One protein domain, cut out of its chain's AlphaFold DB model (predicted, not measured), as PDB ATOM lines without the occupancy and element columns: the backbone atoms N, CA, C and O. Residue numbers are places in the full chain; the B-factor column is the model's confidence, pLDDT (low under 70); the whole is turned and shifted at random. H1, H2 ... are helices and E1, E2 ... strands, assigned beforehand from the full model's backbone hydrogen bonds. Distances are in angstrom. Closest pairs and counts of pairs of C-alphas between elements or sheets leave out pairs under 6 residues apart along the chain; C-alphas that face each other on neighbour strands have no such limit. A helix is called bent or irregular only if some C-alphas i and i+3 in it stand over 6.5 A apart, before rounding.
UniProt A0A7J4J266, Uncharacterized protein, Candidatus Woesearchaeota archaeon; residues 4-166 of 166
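Overview. This is residues 4 to 166 of the 166 residues of an uncharacterized protein of Candidatus Woesearchaeota archaeon (UniProt A0A7J4J266). A twisted sheet of five strands has the long helix H1 running over one face and the short helix H4 packed on that face by E6 and E7. By E1 and E3, away from H1, the small helices H2 and H3 and the two-strand ribbon E2 E5 make a second, smaller part. The printed part has 163 residues, with four named helices and seven named strands in the order H1 E1 E2 H2 E3 E4 H3 E5 E6 E7 H4; the class is mixed. The large sheet, order E1 E3 E4 E7 E6, is mixed, and the ribbon is antiparallel. The whole is compact, with a radius of gyration of the C-alphas of 15.6 A and spans of 45 by 42 by 33 A.

Arrangement. H1, residues 4 to 22, is on the sheet of E1, residues 39 to 47, E3, residues 72 to 82, E4, residues 100 to 109, E7, residues 148 to 153, and E6, residues 140 to 145. The closest C-alphas of H1 and E1 are those of Glu 11 and Gly 45, 6.6 A apart. E1 and E3 are parallel, with N 44 and O 76 at 2.8 A. E3 and E4 form a hairpin, with N 77 and O 106 at 2.9 A. E4 and E7 are parallel, with N 151 and O 105 at 2.8 A. E6 and E7 form a hairpin, with N 143 and O 150 at 2.9 A. E2, residues 53 to 57, and E5, residues 126 to 130, are antiparallel, with N 56 and O 127 at 2.8 A. H2, residues 58 to 67, only grazes the large sheet with its residues 60 to 65. H3, residues 110 to 115, is on that sheet at a height of 6.7 A, over none of its strands. H2 and H3 only just touch, with 3 pairs of C-alphas within 8 A, the closest those of Val 61 and Trp 110 at 7.4 A. H4, residues 157 to 165, and H1 are on the same face, two layers, helices on one face of a sheet. Residue 22 alone of H1 touches H4, only just, with 3 pairs within 8 A; the closest C-alphas are those of Thr 22 and Ile 162, 5.6 A apart. In H1 every O i to N i+4 pair is within hydrogen-bond range; the counts are 3 of 6 in H2, 3 of 5 in H4 and 0 of 2 in H3, where 3 of 3 O i to N i+3 pairs are.

Along the chain. H1 begins at C-alpha 4, (121.376, 229.255, 141.612), and measures 26.7 A. E1 measures 25.6 A, E3 31.6 A and E4 26.3 A. H2 and H4 are irregular, only just: C-alphas 61 and 64 are 6.7 A apart, and C-alphas 161 and 164 are 6.6 A apart. H4 ends at C-alpha 165, (93.354, 247.770, 146.165).

Size, cuts and confidence. The two C-alphas farthest apart are those of Glu 122 and Pro 164, 44.9 A. The printed part has no cut. The links H1 to E1 and E3 to E4 are long. Mean pLDDT of the printed part is 92.9; residues 30 and 91 are under 70.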
ATOM      1  N   ARG A   4     122.507 229.819 142.358       81.06
ATOM      2  CA  ARG A   4     121.376 229.255 141.612       81.06
ATOM      3  C   ARG A   4     120.218 228.842 142.523       81.06
ATOM      4  O   ARG A   4     119.078 229.176 142.230       81.06
ATOM      5  N   ALA A   5     120.512 228.167 143.636       83.56
ATOM      6  CA  ALA A   5     119.494 227.755 144.602       83.56
ATOM      7  C   ALA A   5     118.837 228.970 145.273       83.56
ATOM      8  O   ALA A   5     117.618 229.002 145.422       83.56
ATOM      9  N   PHE A   6     119.628 230.002 145.593       87.50
ATOM     10  CA  PHE A   6     119.089 231.266 146.103       87.50
ATOM     11  C   PHE A   6     118.132 231.908 145.105       87.50
ATOM     12  O   PHE A   6     117.027 232.279 145.480       87.50
ATOM     13  N   THR A   7     118.553 232.005 143.841       86.50
ATOM     14  CA  THR A   7     117.771 232.648 142.778       86.50
ATOM     15  C   THR A   7     116.405 231.978 142.630       86.50
ATOM     16  O   THR A   7     115.389 232.656 142.624       86.50
ATOM     17  N   THR A   8     116.352 230.646 142.627       87.69
ATOM     18  CA  THR A   8     115.079 229.914 142.556       87.69
ATOM     19  C   THR A   8     114.173 230.179 143.761       87.69
ATOM     20  O   THR A   8     112.981 230.434 143.597       87.69
ATOM     21  N   LEU A   9     114.714 230.127 144.980       90.50
ATOM     22  CA  LEU A   9     113.911 230.329 146.190       90.50
ATOM     23  C   LEU A   9     113.423 231.776 146.318       90.50
ATOM     24  O   LEU A   9     112.265 232.011 146.660       90.50
ATOM     25  N   VAL A  10     114.280 232.750 146.007       92.12
ATOM     26  CA  VAL A  10     113.916 234.166 146.085       92.12
ATOM     27  C   VAL A  10     112.901 234.540 144.999       92.12
ATOM     28  O   VAL A  10     111.986 235.311 145.272       92.12
ATOM     29  N   GLU A  11     112.968 233.932 143.809       92.00
ATOM     30  CA  GLU A  11     111.942 234.077 142.767       92.00
ATOM     31  C   GLU A  11     110.568 233.580 143.239       92.00
ATOM     32  O   GLU A  11     109.557 234.229 142.972       92.00
ATOM     33  N   ILE A  12     110.499 232.485 144.007       92.38
ATOM     34  CA  ILE A  12     109.239 232.033 144.619       92.38
ATOM     35  C   ILE A  12     108.704 233.086 145.602       92.38
ATOM     36  O   ILE A  12     107.528 233.446 145.520       92.38
ATOM     37  N   CYS A  13     109.556 233.625 146.482       94.12
ATOM     38  CA  CYS A  13     109.165 234.688 147.416       94.12
ATOM     39  C   CYS A  13     108.652 235.936 146.684       94.12
ATOM     40  O   CYS A  13     107.648 236.529 147.080       94.12
ATOM     41  N   HIS A  14     109.326 236.327 145.604       96.62
ATOM     42  CA  HIS A  14     108.943 237.473 144.796       96.62
ATOM     43  C   HIS A  14     107.608 237.270 144.085       96.62
ATOM     44  O   HIS A  14     106.777 238.171 144.134       96.62
ATOM     45  N   ARG A  15     107.363 236.098 143.488       96.31
ATOM     46  CA  ARG A  15     106.071 235.790 142.854       96.31
ATOM     47  C   ARG A  15     104.924 235.828 143.851       96.31
ATOM     48  O   ARG A  15     103.901 236.433 143.555       96.31
ATOM     49  N   GLY A  16     105.118 235.259 145.042       96.00
ATOM     50  CA  GLY A  16     104.130 235.340 146.120       96.00
ATOM     51  C   GLY A  16     103.832 236.785 146.522       96.00
ATOM     52  O   GLY A  16     102.673 237.173 146.604       96.00
ATOM     53  N   TRP A  17     104.868 237.609 146.695       96.94
ATOM     54  CA  TRP A  17     104.692 239.025 147.025       96.94
ATOM     55  C   TRP A  17     103.987 239.822 145.915       96.94
ATOM     56  O   TRP A  17     103.048 240.550 146.220       96.94
ATOM     57  N   VAL A  18     104.381 239.665 144.643       97.75
ATOM     58  CA  VAL A  18     103.698 240.339 143.520       97.75
ATOM     59  C   VAL A  18     102.250 239.864 143.418       97.75
ATOM     60  O   VAL A  18     101.365 240.680 143.185       97.75
ATOM     61  N   SER A  19     101.980 238.580 143.651       97.44
ATOM     62  CA  SER A  19     100.616 238.047 143.635       97.44
ATOM     63  C   SER A  19      99.743 238.707 144.696       97.44
ATOM     64  O   SER A  19      98.684 239.236 144.368       97.44
ATOM     65  N   THR A  20     100.229 238.800 145.935       96.62
ATOM     66  CA  THR A  20      99.532 239.525 147.005       96.62
ATOM     67  C   THR A  20      99.357 241.009 146.679       96.62
ATOM     68  O   THR A  20      98.279 241.550 146.892       96.62
ATOM     69  N   ALA A  21     100.391 241.674 146.153       96.38
ATOM     70  CA  ALA A  21     100.361 243.113 145.886       96.38
ATOM     71  C   ALA A  21      99.463 243.505 144.700       96.38
ATOM     72  O   ALA A  21      99.008 244.642 144.632       96.38
ATOM     73  N   THR A  22      99.234 242.588 143.757       96.69
ATOM     74  CA  THR A  22      98.445 242.842 142.541       96.69
ATOM     75  C   THR A  22      97.058 242.201 142.571       96.69
ATOM     76  O   THR A  22      96.233 242.500 141.714       96.69
ATOM     77  N   GLY A  23      96.807 241.279 143.505       96.38
ATOM     78  CA  GLY A  23      95.612 240.434 143.515       96.38
ATOM     79  C   GLY A  23      95.581 239.366 142.408       96.38
ATOM     80  O   GLY A  23      94.624 238.596 142.337       96.38
ATOM     81  N   ILE A  24      96.609 239.284 141.554       96.88
ATOM     82  CA  ILE A  24      96.682 238.325 140.444       96.88
ATOM     83  C   ILE A  24      97.299 237.022 140.972       96.88
ATOM     84  O   ILE A  24      98.397 237.055 141.535       96.88
ATOM     85  N   PRO A  25      96.647 235.858 140.825       96.69
ATOM     86  CA  PRO A  25      97.132 234.620 141.416       96.69
ATOM     87  C   PRO A  25      98.386 234.097 140.704       96.69
ATOM     88  O   PRO A  25      98.570 234.268 139.496       96.69
ATOM     89  N   VAL A  26      99.246 233.413 141.464       96.88
ATOM     90  CA  VAL A  26     100.386 232.668 140.910       96.88
ATOM     91  C   VAL A  26      99.867 231.552 140.004       96.88
ATOM     92  O   VAL A  26      99.019 230.752 140.406       96.88
ATOM     93  N   SER A  27     100.396 231.475 138.785       94.19
ATOM     94  CA  SER A  27     100.051 230.417 137.840       94.19
ATOM     95  C   SER A  27     100.595 229.066 138.311       94.19
ATOM     96  O   SER A  27     101.751 228.939 138.713       94.19
ATOM     97  N   SER A  28      99.764 228.025 138.237       80.06
ATOM     98  CA  SER A  28     100.137 226.652 138.601       80.06
ATOM     99  C   SER A  28     100.818 225.873 137.470       80.06
ATOM    100  O   SER A  28     101.271 224.748 137.686       80.06
ATOM    101  N   ARG A  29     100.882 226.436 136.255       74.12
ATOM    102  CA  ARG A  29     101.406 225.769 135.051       74.12
ATOM    103  C   ARG A  29     102.699 226.425 134.571       74.12
ATOM    104  O   ARG A  29     102.899 227.619 134.764       74.12
ATOM    105  N   ASN A  30     103.545 225.642 133.892       61.81
ATOM    106  CA  ASN A  30     104.674 226.176 133.125       61.81
ATOM    107  C   ASN A  30     104.147 227.235 132.144       61.81
ATOM    108  O   ASN A  30     103.276 226.921 131.335       61.81
ATOM    109  N   GLY A  31     104.648 228.464 132.232       79.12
ATOM    110  CA  GLY A  31     104.127 229.588 131.460       79.12
ATOM    111  C   GLY A  31     104.405 230.916 132.156       79.12
ATOM    112  O   GLY A  31     105.442 231.062 132.796       79.12
ATOM    113  N   VAL A  32     103.461 231.843 132.018       91.00
ATOM    114  CA  VAL A  32     103.445 233.157 132.669       91.00
ATOM    115  C   VAL A  32     103.337 232.998 134.193       91.00
ATOM    116  O   VAL A  32     102.474 232.259 134.663       91.00
ATOM    117  N   ASP A  33     104.188 233.684 134.958       95.44
ATOM    118  CA  ASP A  33     104.282 233.532 136.421       95.44
ATOM    119  C   ASP A  33     103.002 233.874 137.209       95.44
ATOM    120  O   ASP A  33     102.668 233.177 138.170       95.44
ATOM    121  N   LEU A  34     102.291 234.942 136.837       96.62
ATOM    122  CA  LEU A  34     101.017 235.344 137.441       96.62
ATOM    123  C   LEU A  34      99.961 235.475 136.352       96.62
ATOM    124  O   LEU A  34     100.240 236.043 135.296       96.62
ATOM    125  N   LEU A  35      98.762 234.949 136.584       95.75
ATOM    126  CA  LEU A  35      97.760 234.851 135.526       95.75
ATOM    127  C   LEU A  35      96.336 234.829 136.079       95.75
ATOM    128  O   LEU A  35      96.010 233.978 136.903       95.75
ATOM    129  N   ASP A  36      95.462 235.682 135.549       94.69
ATOM    130  CA  ASP A  36      94.014 235.586 135.744       94.69
ATOM    131  C   ASP A  36      93.250 235.538 134.404       94.69
ATOM    132  O   ASP A  36      93.761 235.026 133.403       94.69
ATOM    133  N   HIS A  37      91.982 235.955 134.390       94.44
ATOM    134  CA  HIS A  37      91.136 235.933 133.199       94.44
ATOM    135  C   HIS A  37      91.401 237.100 132.235       94.44
ATOM    136  O   HIS A  37      91.069 236.977 131.063       94.44
ATOM    137  N   GLU A  38      92.045 238.174 132.690       95.75
ATOM    138  CA  GLU A  38      92.278 239.407 131.930       95.75
ATOM    139  C   GLU A  38      93.763 239.682 131.700       95.75
ATOM    140  O   GLU A  38      94.150 240.170 130.642       95.75
ATOM    141  N   VAL A  39      94.605 239.377 132.690       96.81
ATOM    142  CA  VAL A  39      95.998 239.814 132.741       96.81
ATOM    143  C   VAL A  39      96.938 238.637 132.984       96.81
ATOM    144  O   VAL A  39      96.648 237.724 133.760       96.81
ATOM    145  N   GLY A  40      98.102 238.677 132.332       96.38
ATOM    146  CA  GLY A  40      99.236 237.801 132.624       96.38
ATOM    147  C   GLY A  40     100.533 238.582 132.839       96.38
ATOM    148  O   GLY A  40     100.835 239.507 132.089       96.38
ATOM    149  N   ILE A  41     101.326 238.198 133.842       97.38
ATOM    150  CA  ILE A  41     102.618 238.811 134.174       97.38
ATOM    151  C   ILE A  41     103.711 237.744 134.235       97.38
ATOM    152  O   ILE A  41     103.664 236.843 135.067       97.38
ATOM    153  N   GLU A  42     104.740 237.892 133.406       97.06
ATOM    154  CA  GLU A  42     105.984 237.123 133.530       97.06
ATOM    155  C   GLU A  42     107.004 237.938 134.325       97.06
ATOM    156  O   GLU A  42     107.341 239.061 133.937       97.06
ATOM    157  N   LEU A  43     107.511 237.386 135.428       96.56
ATOM    158  CA  LEU A  43     108.361 238.101 136.371       96.56
ATOM    159  C   LEU A  43     109.836 237.759 136.132       96.56
ATOM    160  O   LEU A  43     110.241 236.602 136.094       96.56
ATOM    161  N   LYS A  44     110.688 238.777 136.017       95.06
ATOM    162  CA  LYS A  44     112.145 238.610 135.946       95.06
ATOM    163  C   LYS A  44     112.810 239.409 137.058       95.06
ATOM    164  O   LYS A  44     112.825 240.638 137.016       95.06
ATOM    165  N   GLY A  45     113.360 238.698 138.042       94.12
ATOM    166  CA  GLY A  45     114.017 239.280 139.211       94.12
ATOM    167  C   GLY A  45     115.520 239.510 139.031       94.12
ATOM    168  O   GLY A  45     116.240 238.672 138.473       94.12
ATOM    169  N   ARG A  46     116.019 240.632 139.559       93.00
ATOM    170  CA  ARG A  46     117.451 240.922 139.706       93.00
ATOM    171  C   ARG A  46     117.769 241.641 141.009       93.00
ATOM    172  O   ARG A  46     117.147 242.639 141.352       93.00
ATOM    173  N   LEU A  47     118.806 241.169 141.697       93.00
ATOM    174  CA  LEU A  47     119.402 241.912 142.803       93.00
ATOM    175  C   LEU A  47     120.094 243.157 142.233       93.00
ATOM    176  O   LEU A  47     120.875 243.036 141.288       93.00
ATOM    177  N   ARG A  48     119.835 244.333 142.811       91.50
ATOM    178  CA  ARG A  48     120.336 245.626 142.311       91.50
ATOM    179  C   ARG A  48     121.861 245.720 142.228       91.50
ATOM    180  O   ARG A  48     122.372 246.478 141.416       91.50
ATOM    181  N   THR A  49     122.581 244.964 143.056       85.25
ATOM    182  CA  THR A  49     124.051 244.945 143.059       85.25
ATOM    183  C   THR A  49     124.658 244.181 141.876       85.25
ATOM    184  O   THR A  49     125.859 244.299 141.641       85.25
ATOM    185  N   TYR A  50     123.867 243.408 141.121       81.00
ATOM    186  CA  TYR A  50     124.313 242.730 139.898       81.00
ATOM    187  C   TYR A  50     123.928 243.511 138.631       81.00
ATOM    188  O   TYR A  50     123.315 244.571 138.684       81.00
ATOM    189  N   SER A  51     124.320 242.969 137.471       73.88
ATOM    190  CA  SER A  51     124.084 243.542 136.138       73.88
ATOM    191  C   SER A  51     122.682 244.132 135.965       73.88
ATOM    192  O   SER A  51     121.676 243.469 136.213       73.88
ATOM    193  N   GLU A  52     122.629 245.343 135.406       74.38
ATOM    194  CA  GLU A  52     121.385 246.006 135.002       74.38
ATOM    195  C   GLU A  52     120.659 245.281 133.855       74.38
ATOM    196  O   GLU A  52     119.539 245.664 133.514       74.38
ATOM    197  N   HIS A  53     121.292 244.278 133.228       89.38
ATOM    198  CA  HIS A  53     120.736 243.555 132.090       89.38
ATOM    199  C   HIS A  53     119.943 242.317 132.517       89.38
ATOM    200  O   HIS A  53     120.470 241.355 133.084       89.38
ATOM    201  N   ILE A  54     118.671 242.304 132.143       92.62
ATOM    202  CA  ILE A  54     117.756 241.184 132.319       92.62
ATOM    203  C   ILE A  54     117.665 240.427 130.999       92.62
ATOM    204  O   ILE A  54     117.334 240.999 129.961       92.62
ATOM    205  N   ALA A  55     117.987 239.135 131.038       92.94
ATOM    206  CA  ALA A  55     117.857 238.256 129.887       92.94
ATOM    207  C   ALA A  55     116.410 237.766 129.785       92.94
ATOM    208  O   ALA A  55     115.893 237.129 130.702       92.94
ATOM    209  N   VAL A  56     115.777 238.042 128.651       94.75
ATOM    210  CA  VAL A  56     114.441 237.560 128.310       94.75
ATOM    211  C   VAL A  56     114.571 236.562 127.171       94.75
ATOM    212  O   VAL A  56     115.075 236.896 126.097       94.75
ATOM    213  N   HIS A  57     114.143 235.321 127.397       93.88
ATOM    214  CA  HIS A  57     114.260 234.278 126.386       93.88
ATOM    215  C   HIS A  57     113.281 234.557 125.238       93.88
ATOM    216  O   HIS A  57     112.077 234.707 125.446       93.88
ATOM    217  N   ASN A  58     113.778 234.615 123.999       93.69
ATOM    218  CA  ASN A  58     112.979 235.027 122.841       93.69
ATOM    219  C   ASN A  58     111.818 234.059 122.547       93.69
ATOM    220  O   ASN A  58     110.837 234.451 121.926       93.69
ATOM    221  N   TYR A  59     111.905 232.809 123.003       90.38
ATOM    222  CA  TYR A  59     110.774 231.876 122.964       90.38
ATOM    223  C   TYR A  59     109.569 232.397 123.763       90.38
ATOM    224  O   TYR A  59     108.486 232.495 123.197       90.38
ATOM    225  N   GLN A  60     109.773 232.848 125.009       91.69
ATOM    226  CA  GLN A  60     108.701 233.365 125.872       91.69
ATOM    227  C   GLN A  60     107.998 234.559 125.215       91.69
ATOM    228  O   GLN A  60     106.774 234.604 125.148       91.69
ATOM    229  N   VAL A  61     108.776 235.468 124.610       91.88
ATOM    230  CA  VAL A  61     108.266 236.645 123.878       91.88
ATOM    231  C   VAL A  61     107.225 236.277 122.813       91.88
ATOM    232  O   VAL A  61     106.310 237.061 122.559       91.88
ATOM    233  N   ASN A  62     107.365 235.109 122.182       91.06
ATOM    234  CA  ASN A  62     106.519 234.686 121.068       91.06
ATOM    235  C   ASN A  62     105.450 233.663 121.461       91.06
ATOM    236  O   ASN A  62     104.380 233.671 120.859       91.06
ATOM    237  N   GLN A  63     105.740 232.778 122.414       90.31
ATOM    238  CA  GLN A  63     104.861 231.672 122.776       90.31
ATOM    239  C   GLN A  63     103.669 232.148 123.609       90.31
ATOM    240  O   GLN A  63     102.532 231.874 123.242       90.31
ATOM    241  N   PHE A  64     103.905 232.902 124.684       88.88
ATOM    242  CA  PHE A  64     102.841 233.216 125.642       88.88
ATOM    243  C   PHE A  64     101.693 234.048 125.053       88.88
ATOM    244  O   PHE A  64     100.545 233.708 125.317       88.88
ATOM    245  N   PRO A  65     101.932 235.037 124.166       92.38
ATOM    246  CA  PRO A  65     100.833 235.704 123.462       92.38
ATOM    247  C   PRO A  65      99.981 234.770 122.595       92.38
ATOM    248  O   PRO A  65      98.822 235.069 122.345       92.38
ATOM    249  N   ARG A  66     100.539 233.651 122.107       92.19
ATOM    250  CA  ARG A  66      99.781 232.656 121.328       92.19
ATOM    251  C   ARG A  66      98.950 231.743 122.223       92.19
ATOM    252  O   ARG A  66      97.883 231.313 121.810       92.19
ATOM    253  N   GLU A  67      99.445 231.434 123.417       91.12
ATOM    254  CA  GLU A  67      98.749 230.596 124.404       91.12
ATOM    255  C   GLU A  67      97.661 231.370 125.162       91.12
ATOM    256  O   GLU A  67      96.705 230.778 125.662       91.12
ATOM    257  N   HIS A  68      97.790 232.696 125.219       90.44
ATOM    258  CA  HIS A  68      96.892 233.591 125.943       90.44
ATOM    259  C   HIS A  68      96.469 234.798 125.083       90.44
ATOM    260  O   HIS A  68      96.762 235.932 125.462       90.44
ATOM    261  N   PRO A  69      95.792 234.589 123.936       93.69
ATOM    262  CA  PRO A  69      95.448 235.674 123.011       93.69
ATOM    263  C   PRO A  69      94.431 236.671 123.584       93.69
ATOM    264  O   PRO A  69      94.437 237.831 123.188       93.69
ATOM    265  N   ASP A  70      93.600 236.234 124.532       94.50
ATOM    266  CA  ASP A  70      92.511 237.035 125.114       94.50
ATOM    267  C   ASP A  70      92.929 237.822 126.365       94.50
ATOM    268  O   ASP A  70      92.083 238.357 127.075       94.50
ATOM    269  N   ARG A  71      94.228 237.851 126.682       94.06
ATOM    270  CA  ARG A  71      94.754 238.496 127.889       94.06
ATOM    271  C   ARG A  71      95.727 239.603 127.538       94.06
ATOM    272  O   ARG A  71      96.538 239.465 126.622       94.06
ATOM    273  N   GLU A  72      95.724 240.661 128.339       96.50
ATOM    274  CA  GLU A  72      96.791 241.645 128.292       96.50
ATOM    275  C   GLU A  72      98.012 241.124 129.056       96.50
ATOM    276  O   GLU A  72      97.947 240.746 130.227       96.50
ATOM    277  N   LEU A  73      99.147 241.063 128.366       96.69
ATOM    278  CA  LEU A  73     100.368 240.483 128.904       96.69
ATOM    279  C   LEU A  73     101.385 241.569 129.263       96.69
ATOM    280  O   LEU A  73     101.603 242.524 128.511       96.69
ATOM    281  N   TYR A  74     102.079 241.361 130.377       97.75
ATOM    282  CA  TYR A  74     103.092 242.263 130.907       97.75
ATOM    283  C   TYR A  74     104.365 241.506 131.282       97.75
ATOM    284  O   TYR A  74     104.341 240.376 131.767       97.75
ATOM    285  N   TRP A  75     105.499 242.167 131.093       97.56
ATOM    286  CA  TRP A  75     106.746 241.805 131.754       97.56
ATOM    287  C   TRP A  75     106.822 242.549 133.081       97.56
ATOM    288  O   TRP A  75     106.788 243.777 133.082       97.56
ATOM    289  N   GLY A  76     106.964 241.831 134.190       97.69
ATOM    290  CA  GLY A  76     107.319 242.402 135.484       97.69
ATOM    291  C   GLY A  76     108.832 242.352 135.677       97.69
ATOM    292  O   GLY A  76     109.399 241.291 135.933       97.69
ATOM    293  N   PHE A  77     109.515 243.489 135.572       97.31
ATOM    294  CA  PHE A  77     110.945 243.572 135.866       97.31
ATOM    295  C   PHE A  77     111.149 243.974 137.320       97.31
ATOM    296  O   PHE A  77     110.946 245.133 137.687       97.31
ATOM    297  N   LEU A  78     111.536 242.998 138.140       97.06
ATOM    298  CA  LEU A  78     111.688 243.164 139.577       97.06
ATOM    299  C   LEU A  78     113.147 243.424 139.936       97.06
ATOM    300  O   LEU A  78     114.029 242.627 139.612       97.06
ATOM    301  N   PHE A  79     113.384 244.503 140.672       96.00
ATOM    302  CA  PHE A  79     114.677 244.814 141.267       96.00
ATOM    303  C   PHE A  79     114.560 244.792 142.783       96.00
ATOM    304  O   PHE A  79     113.602 245.331 143.332       96.00
ATOM    305  N   TYR A  80     115.524 244.176 143.461       95.94
ATOM    306  CA  TYR A  80     115.492 244.049 144.917       95.94
ATOM    307  C   TYR A  80     116.858 244.256 145.557       95.94
ATOM    308  O   TYR A  80     117.895 244.159 144.896       95.94
ATOM    309  N   GLU A  81     116.848 244.529 146.856       95.69
ATOM    310  CA  GLU A  81     118.035 244.649 147.700       95.69
ATOM    311  C   GLU A  81     117.997 243.642 148.844       95.69
ATOM    312  O   GLU A  81     116.928 243.174 149.239       95.69
ATOM    313  N   LEU A  82     119.176 243.305 149.370       95.12
ATOM    314  CA  LEU A  82     119.314 242.409 150.509       95.12
ATOM    315  C   LEU A  82     120.069 243.089 151.648       95.12
ATOM    316  O   LEU A  82     121.057 243.780 151.411       95.12
ATOM    317  N   SER A  83     119.689 242.787 152.888       95.12
ATOM    318  CA  SER A  83     120.386 243.255 154.095       95.12
ATOM    319  C   SER A  83     121.787 242.661 154.263       95.12
ATOM    320  O   SER A  83     122.585 243.155 155.059       95.12
ATOM    321  N   LYS A  84     122.110 241.586 153.532       92.62
ATOM    322  CA  LYS A  84     123.443 240.976 153.494       92.62
ATOM    323  C   LYS A  84     123.692 240.228 152.176       92.62
ATOM    324  O   LYS A  84     122.731 239.827 151.521       92.62
ATOM    325  N   PRO A  85     124.964 239.981 151.810       90.69
ATOM    326  CA  PRO A  85     125.321 239.218 150.613       90.69
ATOM    327  C   PRO A  85     124.741 237.796 150.599       90.69
ATOM    328  O   PRO A  85     124.592 237.167 151.653       90.69
ATOM    329  N   VAL A  86     124.473 237.268 149.400       90.56
ATOM    330  CA  VAL A  86     123.874 235.936 149.171       90.56
ATOM    331  C   VAL A  86     124.703 234.819 149.808       90.56
ATOM    332  O   VAL A  86     124.164 233.848 150.344       90.56
ATOM    333  N   GLU A  87     126.024 234.968 149.823       88.50
ATOM    334  CA  GLU A  87     126.975 234.017 150.398       88.50
ATOM    335  C   GLU A  87     126.788 233.869 151.915       88.50
ATOM    336  O   GLU A  87     127.067 232.807 152.471       88.50
ATOM    337  N   ARG A  88     126.251 234.905 152.581       89.62
ATOM    338  CA  ARG A  88     125.956 234.938 154.026       89.62
ATOM    339  C   ARG A  88     124.514 234.541 154.365       89.62
ATOM    340  O   ARG A  88     124.105 234.619 155.531       89.62
ATOM    341  N   ILE A  89     123.727 234.131 153.369       90.19
ATOM    342  CA  ILE A  89     122.384 233.578 153.548       90.19
ATOM    343  C   ILE A  89     122.491 232.048 153.595       90.19
ATOM    344  O   ILE A  89     123.005 231.393 152.677       90.19
ATOM    345  N   TRP A  90     122.037 231.478 154.714       82.50
ATOM    346  CA  TRP A  90     122.083 230.041 154.966       82.50
ATOM    347  C   TRP A  90     121.104 229.285 154.064       82.50
ATOM    348  O   TRP A  90     120.012 229.761 153.775       82.50
ATOM    349  N   LEU A  91     121.507 228.085 153.635       69.75
ATOM    350  CA  LEU A  91     120.750 227.234 152.701       69.75
ATOM    351  C   LEU A  91     119.391 226.782 153.245       69.75
ATOM    352  O   LEU A  91     118.466 226.580 152.470       69.75
ATOM    353  N   TYR A  92     119.287 226.619 154.563       73.44
ATOM    354  CA  TYR A  92     118.072 226.163 155.238       73.44
ATOM    355  C   TYR A  92     117.189 227.311 155.717       73.44
ATOM    356  O   TYR A  92     116.234 227.079 156.460       73.44
ATOM    357  N   GLU A  93     117.510 228.547 155.327       81.75
ATOM    358  CA  GLU A  93     116.627 229.655 155.629       81.75
ATOM    359  C   GLU A  93     115.299 229.464 154.897       81.75
ATOM    360  O   GLU A  93     115.252 229.440 153.669       81.75
ATOM    361  N   ARG A  94     114.217 229.351 155.672       77.88
ATOM    362  CA  ARG A  94     112.865 229.183 155.132       77.88
ATOM    363  C   ARG A  94     112.212 230.512 154.784       77.88
ATOM    364  O   ARG A  94     111.389 230.553 153.877       77.88
ATOM    365  N   ASP A  95     112.585 231.581 155.484       87.62
ATOM    366  CA  ASP A  95     112.063 232.917 155.231       87.62
ATOM    367  C   ASP A  95     113.145 233.827 154.643       87.62
ATOM    368  O   ASP A  95     113.912 234.478 155.355       87.62
ATOM    369  N   LEU A  96     113.203 233.868 153.311       90.56
ATOM    370  CA  LEU A  96     114.082 234.791 152.596       90.56
ATOM    371  C   LEU A  96     113.551 236.231 152.608       90.56
ATOM    372  O   LEU A  96     114.339 237.148 152.364       90.56
ATOM    373  N   ASN A  97     112.265 236.467 152.916       91.06
ATOM    374  CA  ASN A  97     111.698 237.818 152.898       91.06
ATOM    375  C   ASN A  97     112.358 238.724 153.933       91.06
ATOM    376  O   ASN A  97     112.574 239.894 153.632       91.06
ATOM    377  N   LYS A  98     112.764 238.189 155.090       92.50
ATOM    378  CA  LYS A  98     113.465 238.954 156.135       92.50
ATOM    379  C   LYS A  98     114.811 239.534 155.693       92.50
ATOM    380  O   LYS A  98     115.353 240.420 156.349       92.50
ATOM    381  N   PHE A  99     115.393 238.998 154.620       94.25
ATOM    382  CA  PHE A  99     116.632 239.523 154.062       94.25
ATOM    383  C   PHE A  99     116.393 240.541 152.960       94.25
ATOM    384  O   PHE A  99     117.341 241.231 152.623       94.25
ATOM    385  N   ILE A 100     115.178 240.662 152.422       95.25
ATOM    386  CA  ILE A 100     114.869 241.613 151.358       95.25
ATOM    387  C   ILE A 100     114.501 242.961 151.979       95.25
ATOM    388  O   ILE A 100     113.507 243.060 152.693       95.25
ATOM    389  N   THR A 101     115.294 243.992 151.695       95.62
ATOM    390  CA  THR A 101     115.143 245.332 152.294       95.62
ATOM    391  C   THR A 101     114.350 246.299 151.426       95.62
ATOM    392  O   THR A 101     113.688 247.186 151.951       95.62
ATOM    393  N   ASP A 102     114.404 246.122 150.109       95.69
ATOM    394  CA  ASP A 102     113.669 246.925 149.135       95.69
ATOM    395  C   ASP A 102     113.294 246.057 147.935       95.69
ATOM    396  O   ASP A 102     114.020 245.121 147.573       95.69
ATOM    397  N   ARG A 103     112.154 246.376 147.324       96.12
ATOM    398  CA  ARG A 103     111.698 245.791 146.063       96.12
ATOM    399  C   ARG A 103     110.994 246.855 145.252       96.12
ATOM    400  O   ARG A 103     110.186 247.620 145.773       96.12
ATOM    401  N   GLU A 104     111.213 246.812 143.953       97.19
ATOM    402  CA  GLU A 104     110.364 247.496 142.994       97.19
ATOM    403  C   GLU A 104     110.064 246.596 141.803       97.19
ATOM    404  O   GLU A 104     110.913 245.796 141.401       97.19
ATOM    405  N   VAL A 105     108.883 246.754 141.212       98.06
ATOM    406  CA  VAL A 105     108.517 246.079 139.962       98.06
ATOM    407  C   VAL A 105     108.075 247.100 138.944       98.06
ATOM    408  O   VAL A 105     107.187 247.904 139.209       98.06
ATOM    409  N   TRP A 106     108.675 247.025 137.764       98.25
ATOM    410  CA  TRP A 106     108.262 247.791 136.601       98.25
ATOM    411  C   TRP A 106     107.504 246.884 135.655       98.25
ATOM    412  O   TRP A 106     108.080 245.936 135.116       98.25
ATOM    413  N   PHE A 107     106.224 247.176 135.455       98.38
ATOM    414  CA  PHE A 107     105.404 246.426 134.520       98.38
ATOM    415  C   PHE A 107     105.480 247.082 133.154       98.38
ATOM    416  O   PHE A 107     105.225 248.267 133.008       98.38
ATOM    417  N   LEU A 108     105.861 246.320 132.139       97.88
ATOM    418  CA  LEU A 108     106.005 246.811 130.775       97.88
ATOM    419  C   LEU A 108     105.123 245.972 129.850       97.88
ATOM    420  O   LEU A 108     105.176 244.743 129.955       97.88
ATOM    421  N   PRO A 109     104.351 246.584 128.930       96.75
ATOM    422  CA  PRO A 109     103.518 245.831 127.997       96.75
ATOM    423  C   PRO A 109     104.336 244.783 127.245       96.75
ATOM    424  O   PRO A 109     105.474 245.049 126.848       96.75
ATOM    425  N   TRP A 110     103.766 243.606 126.988       95.25
ATOM    426  CA  TRP A 110     104.510 242.477 126.419       95.25
ATOM    427  C   TRP A 110     105.285 242.831 125.152       95.25
ATOM    428  O   TRP A 110     106.438 242.436 124.975       95.25
ATOM    429  N   ASN A 111     104.662 243.620 124.273       94.19
ATOM    430  CA  ASN A 111     105.229 244.021 122.989       94.19
ATOM    431  C   ASN A 111     106.404 244.998 123.112       94.19
ATOM    432  O   ASN A 111     107.214 245.074 122.186       94.19
ATOM    433  N   TRP A 112     106.564 245.682 124.247       95.50
ATOM    434  CA  TRP A 112     107.689 246.588 124.483       95.50
ATOM    435  C   TRP A 112     109.035 245.866 124.347       95.50
ATOM    436  O   TRP A 112     109.989 246.436 123.819       95.50
ATOM    437  N   ILE A 113     109.115 244.580 124.714       95.00
ATOM    438  CA  ILE A 113     110.347 243.785 124.600       95.00
ATOM    439  C   ILE A 113     110.797 243.565 123.145       95.00
ATOM    440  O   ILE A 113     111.962 243.259 122.874       95.00
ATOM    441  N   ARG A 114     109.888 243.705 122.172       94.56
ATOM    442  CA  ARG A 114     110.168 243.390 120.764       94.56
ATOM    443  C   ARG A 114     111.122 244.388 120.111       94.56
ATOM    444  O   ARG A 114     111.764 244.031 119.126       94.56
ATOM    445  N   GLN A 115     111.281 245.577 120.692       95.25
ATOM    446  CA  GLN A 115     112.222 246.595 120.216       95.25
ATOM    447  C   GLN A 115     113.703 246.224 120.441       95.25
ATOM    448  O   GLN A 115     114.592 246.820 119.839       95.25
ATOM    449  N   PHE A 116     114.000 245.281 121.343       95.88
ATOM    450  CA  PHE A 116     115.376 244.909 121.688       95.88
ATOM    451  C   PHE A 116     115.914 243.858 120.721       95.88
ATOM    452  O   PHE A 116     115.221 242.891 120.428       95.88
ATOM    453  N   ARG A 117     117.159 243.985 120.255       96.31
ATOM    454  CA  ARG A 117     117.774 242.997 119.355       96.31
ATOM    455  C   ARG A 117     117.808 241.601 119.996       96.31
ATOM    456  O   ARG A 117     118.055 241.462 121.192       96.31
ATOM    457  N   VAL A 118     117.594 240.566 119.180       97.12
ATOM    458  CA  VAL A 118     117.826 239.174 119.586       97.12
ATOM    459  C   VAL A 118     119.312 238.852 119.448       97.12
ATOM    460  O   VAL A 118     119.893 239.000 118.373       97.12
ATOM    461  N   HIS A 119     119.901 238.373 120.532       96.06
ATOM    462  CA  HIS A 119     121.247 237.825 120.611       96.06
ATOM    463  C   HIS A 119     121.153 236.301 120.679       96.06
ATOM    464  O   HIS A 119     120.199 235.773 121.246       96.06
ATOM    465  N   ARG A 120     122.116 235.587 120.093       95.69
ATOM    466  CA  ARG A 120     122.108 234.117 120.015       95.69
ATOM    467  C   ARG A 120     123.396 233.519 120.599       95.69
ATOM    468  O   ARG A 120     124.209 233.016 119.829       95.69
ATOM    469  N   PRO A 121     123.635 233.632 121.918       92.75
ATOM    470  CA  PRO A 121     124.662 232.827 122.579       92.75
ATOM    471  C   PRO A 121     124.330 231.327 122.497       92.75
ATOM    472  O   PRO A 121     123.209 230.944 122.157       92.75
ATOM    473  N   GLU A 122     125.288 230.481 122.876       92.69
ATOM    474  CA  GLU A 122     125.137 229.014 122.907       92.69
ATOM    475  C   GLU A 122     123.945 228.548 123.756       92.69
ATOM    476  O   GLU A 122     123.310 227.543 123.456       92.69
ATOM    477  N   THR A 123     123.599 229.310 124.794       91.00
ATOM    478  CA  THR A 123     122.511 228.991 125.724       91.00
ATOM    479  C   THR A 123     121.113 229.302 125.184       91.00
ATOM    480  O   THR A 123     120.131 228.971 125.843       91.00
ATOM    481  N   GLY A 124     120.996 229.917 124.002       92.75
ATOM    482  CA  GLY A 124     119.719 230.168 123.333       92.75
ATOM    483  C   GLY A 124     119.521 231.616 122.876       92.75
ATOM    484  O   GLY A 124     120.366 232.479 123.099       92.75
ATOM    485  N   PRO A 125     118.403 231.919 122.193       96.19
ATOM    486  CA  PRO A 125     118.110 233.269 121.737       96.19
ATOM    487  C   PRO A 125     117.542 234.133 122.874       96.19
ATOM    488  O   PRO A 125     116.445 233.876 123.374       96.19
ATOM    489  N   TYR A 126     118.234 235.217 123.217       96.31
ATOM    490  CA  TYR A 126     117.834 236.148 124.276       96.31
ATOM    491  C   TYR A 126     117.709 237.583 123.775       96.31
ATOM    492  O   TYR A 126     118.383 238.009 122.839       96.31
ATOM    493  N   ARG A 127     116.862 238.356 124.449       96.19
ATOM    494  CA  ARG A 127     116.845 239.817 124.402       96.19
ATOM    495  C   ARG A 127     117.347 240.321 125.747       96.19
ATOM    496  O   ARG A 127     116.879 239.850 126.780       96.19
ATOM    497  N   TYR A 128     118.299 241.245 125.738       94.50
ATOM    498  CA  TYR A 128     118.853 241.821 126.962       94.50
ATOM    499  C   TYR A 128     118.260 243.205 127.194       94.50
ATOM    500  O   TYR A 128     118.365 244.090 126.343       94.50
ATOM    501  N   VAL A 129     117.636 243.377 128.351       94.00
ATOM    502  CA  VAL A 129     116.930 244.598 128.732       94.00
ATOM    503  C   VAL A 129     117.692 245.293 129.839       94.00
ATOM    504  O   VAL A 129     117.923 244.685 130.873       94.00
ATOM    505  N   SER A 130     118.042 246.563 129.650       93.19
ATOM    506  CA  SER A 130     118.596 247.398 130.720       93.19
ATOM    507  C   SER A 130     117.514 248.293 131.315       93.19
ATOM    508  O   SER A 130     116.737 248.888 130.563       93.19
ATOM    509  N   LYS A 131     117.523 248.464 132.644       91.75
ATOM    510  CA  LYS A 131     116.666 249.440 133.342       91.75
ATOM    511  C   LYS A 131     116.816 250.858 132.775       91.75
ATOM    512  O   LYS A 131     115.835 251.583 132.671       91.75
ATOM    513  N   LYS A 132     118.012 251.239 132.308       93.06
ATOM    514  CA  LYS A 132     118.271 252.551 131.676       93.06
ATOM    515  C   LYS A 132     117.448 252.804 130.412       93.06
ATOM    516  O   LYS A 132     117.336 253.942 129.975       93.06
ATOM    517  N   ARG A 133     116.905 251.748 129.800       95.12
ATOM    518  CA  ARG A 133     116.055 251.833 128.607       95.12
ATOM    519  C   ARG A 133     114.564 251.818 128.930       95.12
ATOM    520  O   ARG A 133     113.760 251.797 127.999       95.12
ATOM    521  N   PHE A 134     114.186 251.781 130.208       95.50
ATOM    522  CA  PHE A 134     112.782 251.843 130.589       95.50
ATOM    523  C   PHE A 134     112.197 253.200 130.185       95.50
ATOM    524  O   PHE A 134     112.925 254.197 130.135       95.50
ATOM    525  N   PRO A 135     110.894 253.258 129.861       96.44
ATOM    526  CA  PRO A 135     110.216 254.526 129.668       96.44
ATOM    527  C   PRO A 135     110.381 255.428 130.906       96.44
ATOM    528  O   PRO A 135     110.569 254.924 132.014       96.44
ATOM    529  N   PRO A 136     110.293 256.758 130.744       96.31
ATOM    530  CA  PRO A 136     110.370 257.684 131.869       96.31
ATOM    531  C   PRO A 136     109.316 257.380 132.937       96.31
ATOM    532  O   PRO A 136     108.178 257.074 132.590       96.31
ATOM    533  N   GLU A 137     109.656 257.565 134.213       95.50
ATOM    534  CA  GLU A 137     108.780 257.253 135.358       95.50
ATOM    535  C   GLU A 137     107.391 257.907 135.268       95.50
ATOM    536  O   GLU A 137     106.401 257.278 135.606       95.50
ATOM    537  N   LYS A 138     107.276 259.107 134.681       96.81
ATOM    538  CA  LYS A 138     105.981 259.779 134.435       96.81
ATOM    539  C   LYS A 138     104.987 258.985 133.569       96.81
ATOM    540  O   LYS A 138     103.818 259.348 133.506       96.81
ATOM    541  N   LYS A 139     105.447 257.959 132.845       97.75
ATOM    542  CA  LYS A 139     104.597 257.028 132.081       97.75
ATOM    543  C   LYS A 139     103.972 255.940 132.955       97.75
ATOM    544  O   LYS A 139     103.223 255.118 132.435       97.75
ATOM    545  N   PHE A 140     104.280 255.947 134.246       98.38
ATOM    546  CA  PHE A 140     103.799 254.984 135.208       98.38
ATOM    547  C   PHE A 140     103.029 255.686 136.323       98.38
ATOM    548  O   PHE A 140     103.292 256.846 136.662       98.38
ATOM    549  N   GLU A 141     102.070 254.961 136.872       98.06
ATOM    550  CA  GLU A 141     101.521 255.216 138.190       98.06
ATOM    551  C   GLU A 141     102.338 254.433 139.215       98.06
ATOM    552  O   GLU A 141     102.699 253.271 138.985       98.06
ATOM    553  N   ARG A 142     102.690 255.094 140.319       97.75
ATOM    554  CA  ARG A 142     103.507 254.495 141.372       97.75
ATOM    555  C   ARG A 142     102.603 254.147 142.540       97.75
ATOM    556  O   ARG A 142     102.023 255.029 143.159       97.75
ATOM    557  N   VAL A 143     102.586 252.870 142.895       97.62
ATOM    558  CA  VAL A 143     101.853 252.367 144.056       97.62
ATOM    559  C   VAL A 143     102.853 251.835 145.073       97.62
ATOM    560  O   VAL A 143     103.577 250.876 144.799       97.62
ATOM    561  N   ASP A 144     102.913 252.469 146.242       96.81
ATOM    562  CA  ASP A 144     103.681 251.959 147.377       96.81
ATOM    563  C   ASP A 144     102.837 250.918 148.124       96.81
ATOM    564  O   ASP A 144     101.673 251.152 148.446       96.81
ATOM    565  N   CYS A 145     103.415 249.749 148.394       94.50
ATOM    566  CA  CYS A 145     102.718 248.640 149.036       94.50
ATOM    567  C   CYS A 145     103.587 247.985 150.114       94.50
ATOM    568  O   CYS A 145     104.782 248.257 150.255       94.50
ATOM    569  N   SER A 146     102.988 247.098 150.912       92.44
ATOM    570  CA  SER A 146     103.748 246.375 151.932       92.44
ATOM    571  C   SER A 146     104.872 245.563 151.277       92.44
ATOM    572  O   SER A 146     104.630 244.667 150.464       92.44
ATOM    573  N   GLY A 147     106.119 245.889 151.620       91.81
ATOM    574  CA  GLY A 147     107.308 245.192 151.129       91.81
ATOM    575  C   GLY A 147     107.859 245.660 149.777       91.81
ATOM    576  O   GLY A 147     108.764 244.996 149.265       91.81
ATOM    577  N   GLY A 148     107.368 246.767 149.204       96.69
ATOM    578  CA  GLY A 148     107.977 247.358 148.010       96.69
ATOM    579  C   GLY A 148     107.116 248.398 147.299       96.69
ATOM    580  O   GLY A 148     106.240 249.024 147.884       96.69
ATOM    581  N   ARG A 149     107.390 248.583 146.008       98.00
ATOM    582  CA  ARG A 149     106.664 249.520 145.145       98.00
ATOM    583  C   ARG A 149     106.401 248.941 143.759       98.00
ATOM    584  O   ARG A 149     107.203 248.165 143.232       98.00
ATOM    585  N   LEU A 150     105.290 249.333 143.161       98.50
ATOM    586  CA  LEU A 150     104.858 248.921 141.831       98.50
ATOM    587  C   LEU A 150     104.843 250.135 140.898       98.50
ATOM    588  O   LEU A 150     104.380 251.205 141.283       98.50
ATOM    589  N   TYR A 151     105.325 249.953 139.673       98.56
ATOM    590  CA  TYR A 151     105.268 250.941 138.597       98.56
ATOM    591  C   TYR A 151     104.382 250.398 137.477       98.56
ATOM    592  O   TYR A 151     104.815 249.563 136.674       98.56
ATOM    593  N   LEU A 152     103.129 250.851 137.460       98.31
ATOM    594  CA  LEU A 152     102.067 250.388 136.567       98.31
ATOM    595  C   LEU A 152     101.997 251.304 135.340       98.31
ATOM    596  O   LEU A 152     101.986 252.515 135.529       98.31
ATOM    597  N   PRO A 153     101.962 250.807 134.094       97.81
ATOM    598  CA  PRO A 153     101.752 251.668 132.934       97.81
ATOM    599  C   PRO A 153     100.448 252.449 133.084       97.81
ATOM    600  O   PRO A 153      99.410 251.842 133.340       97.81
ATOM    601  N   ARG A 154     100.496 253.774 132.915       96.94
ATOM    602  CA  ARG A 154      99.277 254.593 132.925       96.94
ATOM    603  C   ARG A 154      98.335 254.187 131.795       96.94
ATOM    604  O   ARG A 154      98.794 253.768 130.730       96.94
ATOM    605  N   ASP A 155      97.045 254.357 132.040       95.50
ATOM    606  CA  ASP A 155      95.926 254.050 131.156       95.50
ATOM    607  C   ASP A 155      95.841 252.562 130.768       95.50
ATOM    608  O   ASP A 155      95.300 252.211 129.719       95.50
ATOM    609  N   SER A 156      96.393 251.672 131.599       96.31
ATOM    610  CA  SER A 156      96.455 250.231 131.329       96.31
ATOM    611  C   SER A 156      95.449 249.432 132.156       96.31
ATOM    612  O   SER A 156      95.028 249.868 133.229       96.31
ATOM    613  N   LEU A 157      95.085 248.229 131.697       95.38
ATOM    614  CA  LEU A 157      94.195 247.350 132.464       95.38
ATOM    615  C   LEU A 157      94.814 246.966 133.813       95.38
ATOM    616  O   LEU A 157      94.117 246.850 134.818       95.38
ATOM    617  N   LEU A 158      96.140 246.814 133.844       95.94
ATOM    618  CA  LEU A 158      96.879 246.511 135.062       95.94
ATOM    619  C   LEU A 158      96.779 247.649 136.091       95.94
ATOM    620  O   LEU A 158      96.602 247.384 137.278       95.94
ATOM    621  N   GLU A 159      96.857 248.905 135.646       96.94
ATOM    622  CA  GLU A 159      96.645 250.077 136.503       96.94
ATOM    623  C   GLU A 159      95.225 250.099 137.078       96.94
ATOM    624  O   GLU A 159      95.055 250.154 138.297       96.94
ATOM    625  N   GLN A 160      94.215 249.979 136.212       96.12
ATOM    626  CA  GLN A 160      92.800 249.992 136.600       96.12
ATOM    627  C   GLN A 160      92.459 248.884 137.602       96.12
ATOM    628  O   GLN A 160      91.619 249.080 138.477       96.12
ATOM    629  N   LYS A 161      93.123 247.731 137.487       94.56
ATOM    630  CA  LYS A 161      92.922 246.580 138.366       94.56
ATOM    631  C   LYS A 161      93.570 246.741 139.738       94.56
ATOM    632  O   LYS A 161      93.000 246.293 140.729       94.56
ATOM    633  N   ILE A 162      94.761 247.337 139.799       94.12
ATOM    634  CA  ILE A 162      95.568 247.371 141.027       94.12
ATOM    635  C   ILE A 162      95.273 248.601 141.878       94.12
ATOM    636  O   ILE A 162      95.236 248.464 143.097       94.12
ATOM    637  N   ILE A 163      95.057 249.782 141.284       92.31
ATOM    638  CA  ILE A 163      94.805 251.013 142.059       92.31
ATOM    639  C   ILE A 163      93.671 250.842 143.085       92.31
ATOM    640  O   ILE A 163      93.884 251.236 144.223       92.31
ATOM    641  N   PRO A 164      92.516 250.220 142.769       93.75
ATOM    642  CA  PRO A 164      91.420 250.068 143.731       93.75
ATOM    643  C   PRO A 164      91.739 249.217 144.971       93.75
ATOM    644  O   PRO A 164      90.905 249.123 145.868       93.75
ATOM    645  N   LEU A 165      92.898 248.552 145.014       87.44
ATOM    646  CA  LEU A 165      93.354 247.770 146.165       87.44
ATOM    647  C   LEU A 165      94.042 248.634 147.243       87.44
ATOM    648  O   LEU A 165      94.381 248.098 148.301       87.44
ATOM    649  N   PHE A 166      94.261 249.929 146.974       86.75
ATOM    650  CA  PHE A 166      94.999 250.885 147.808       86.75
ATOM    651  C   PHE A 166      94.204 252.179 148.015       86.75
ATOM    652  O   PHE A 166      94.370 252.776 149.102       86.75
TER     653      PHE A 166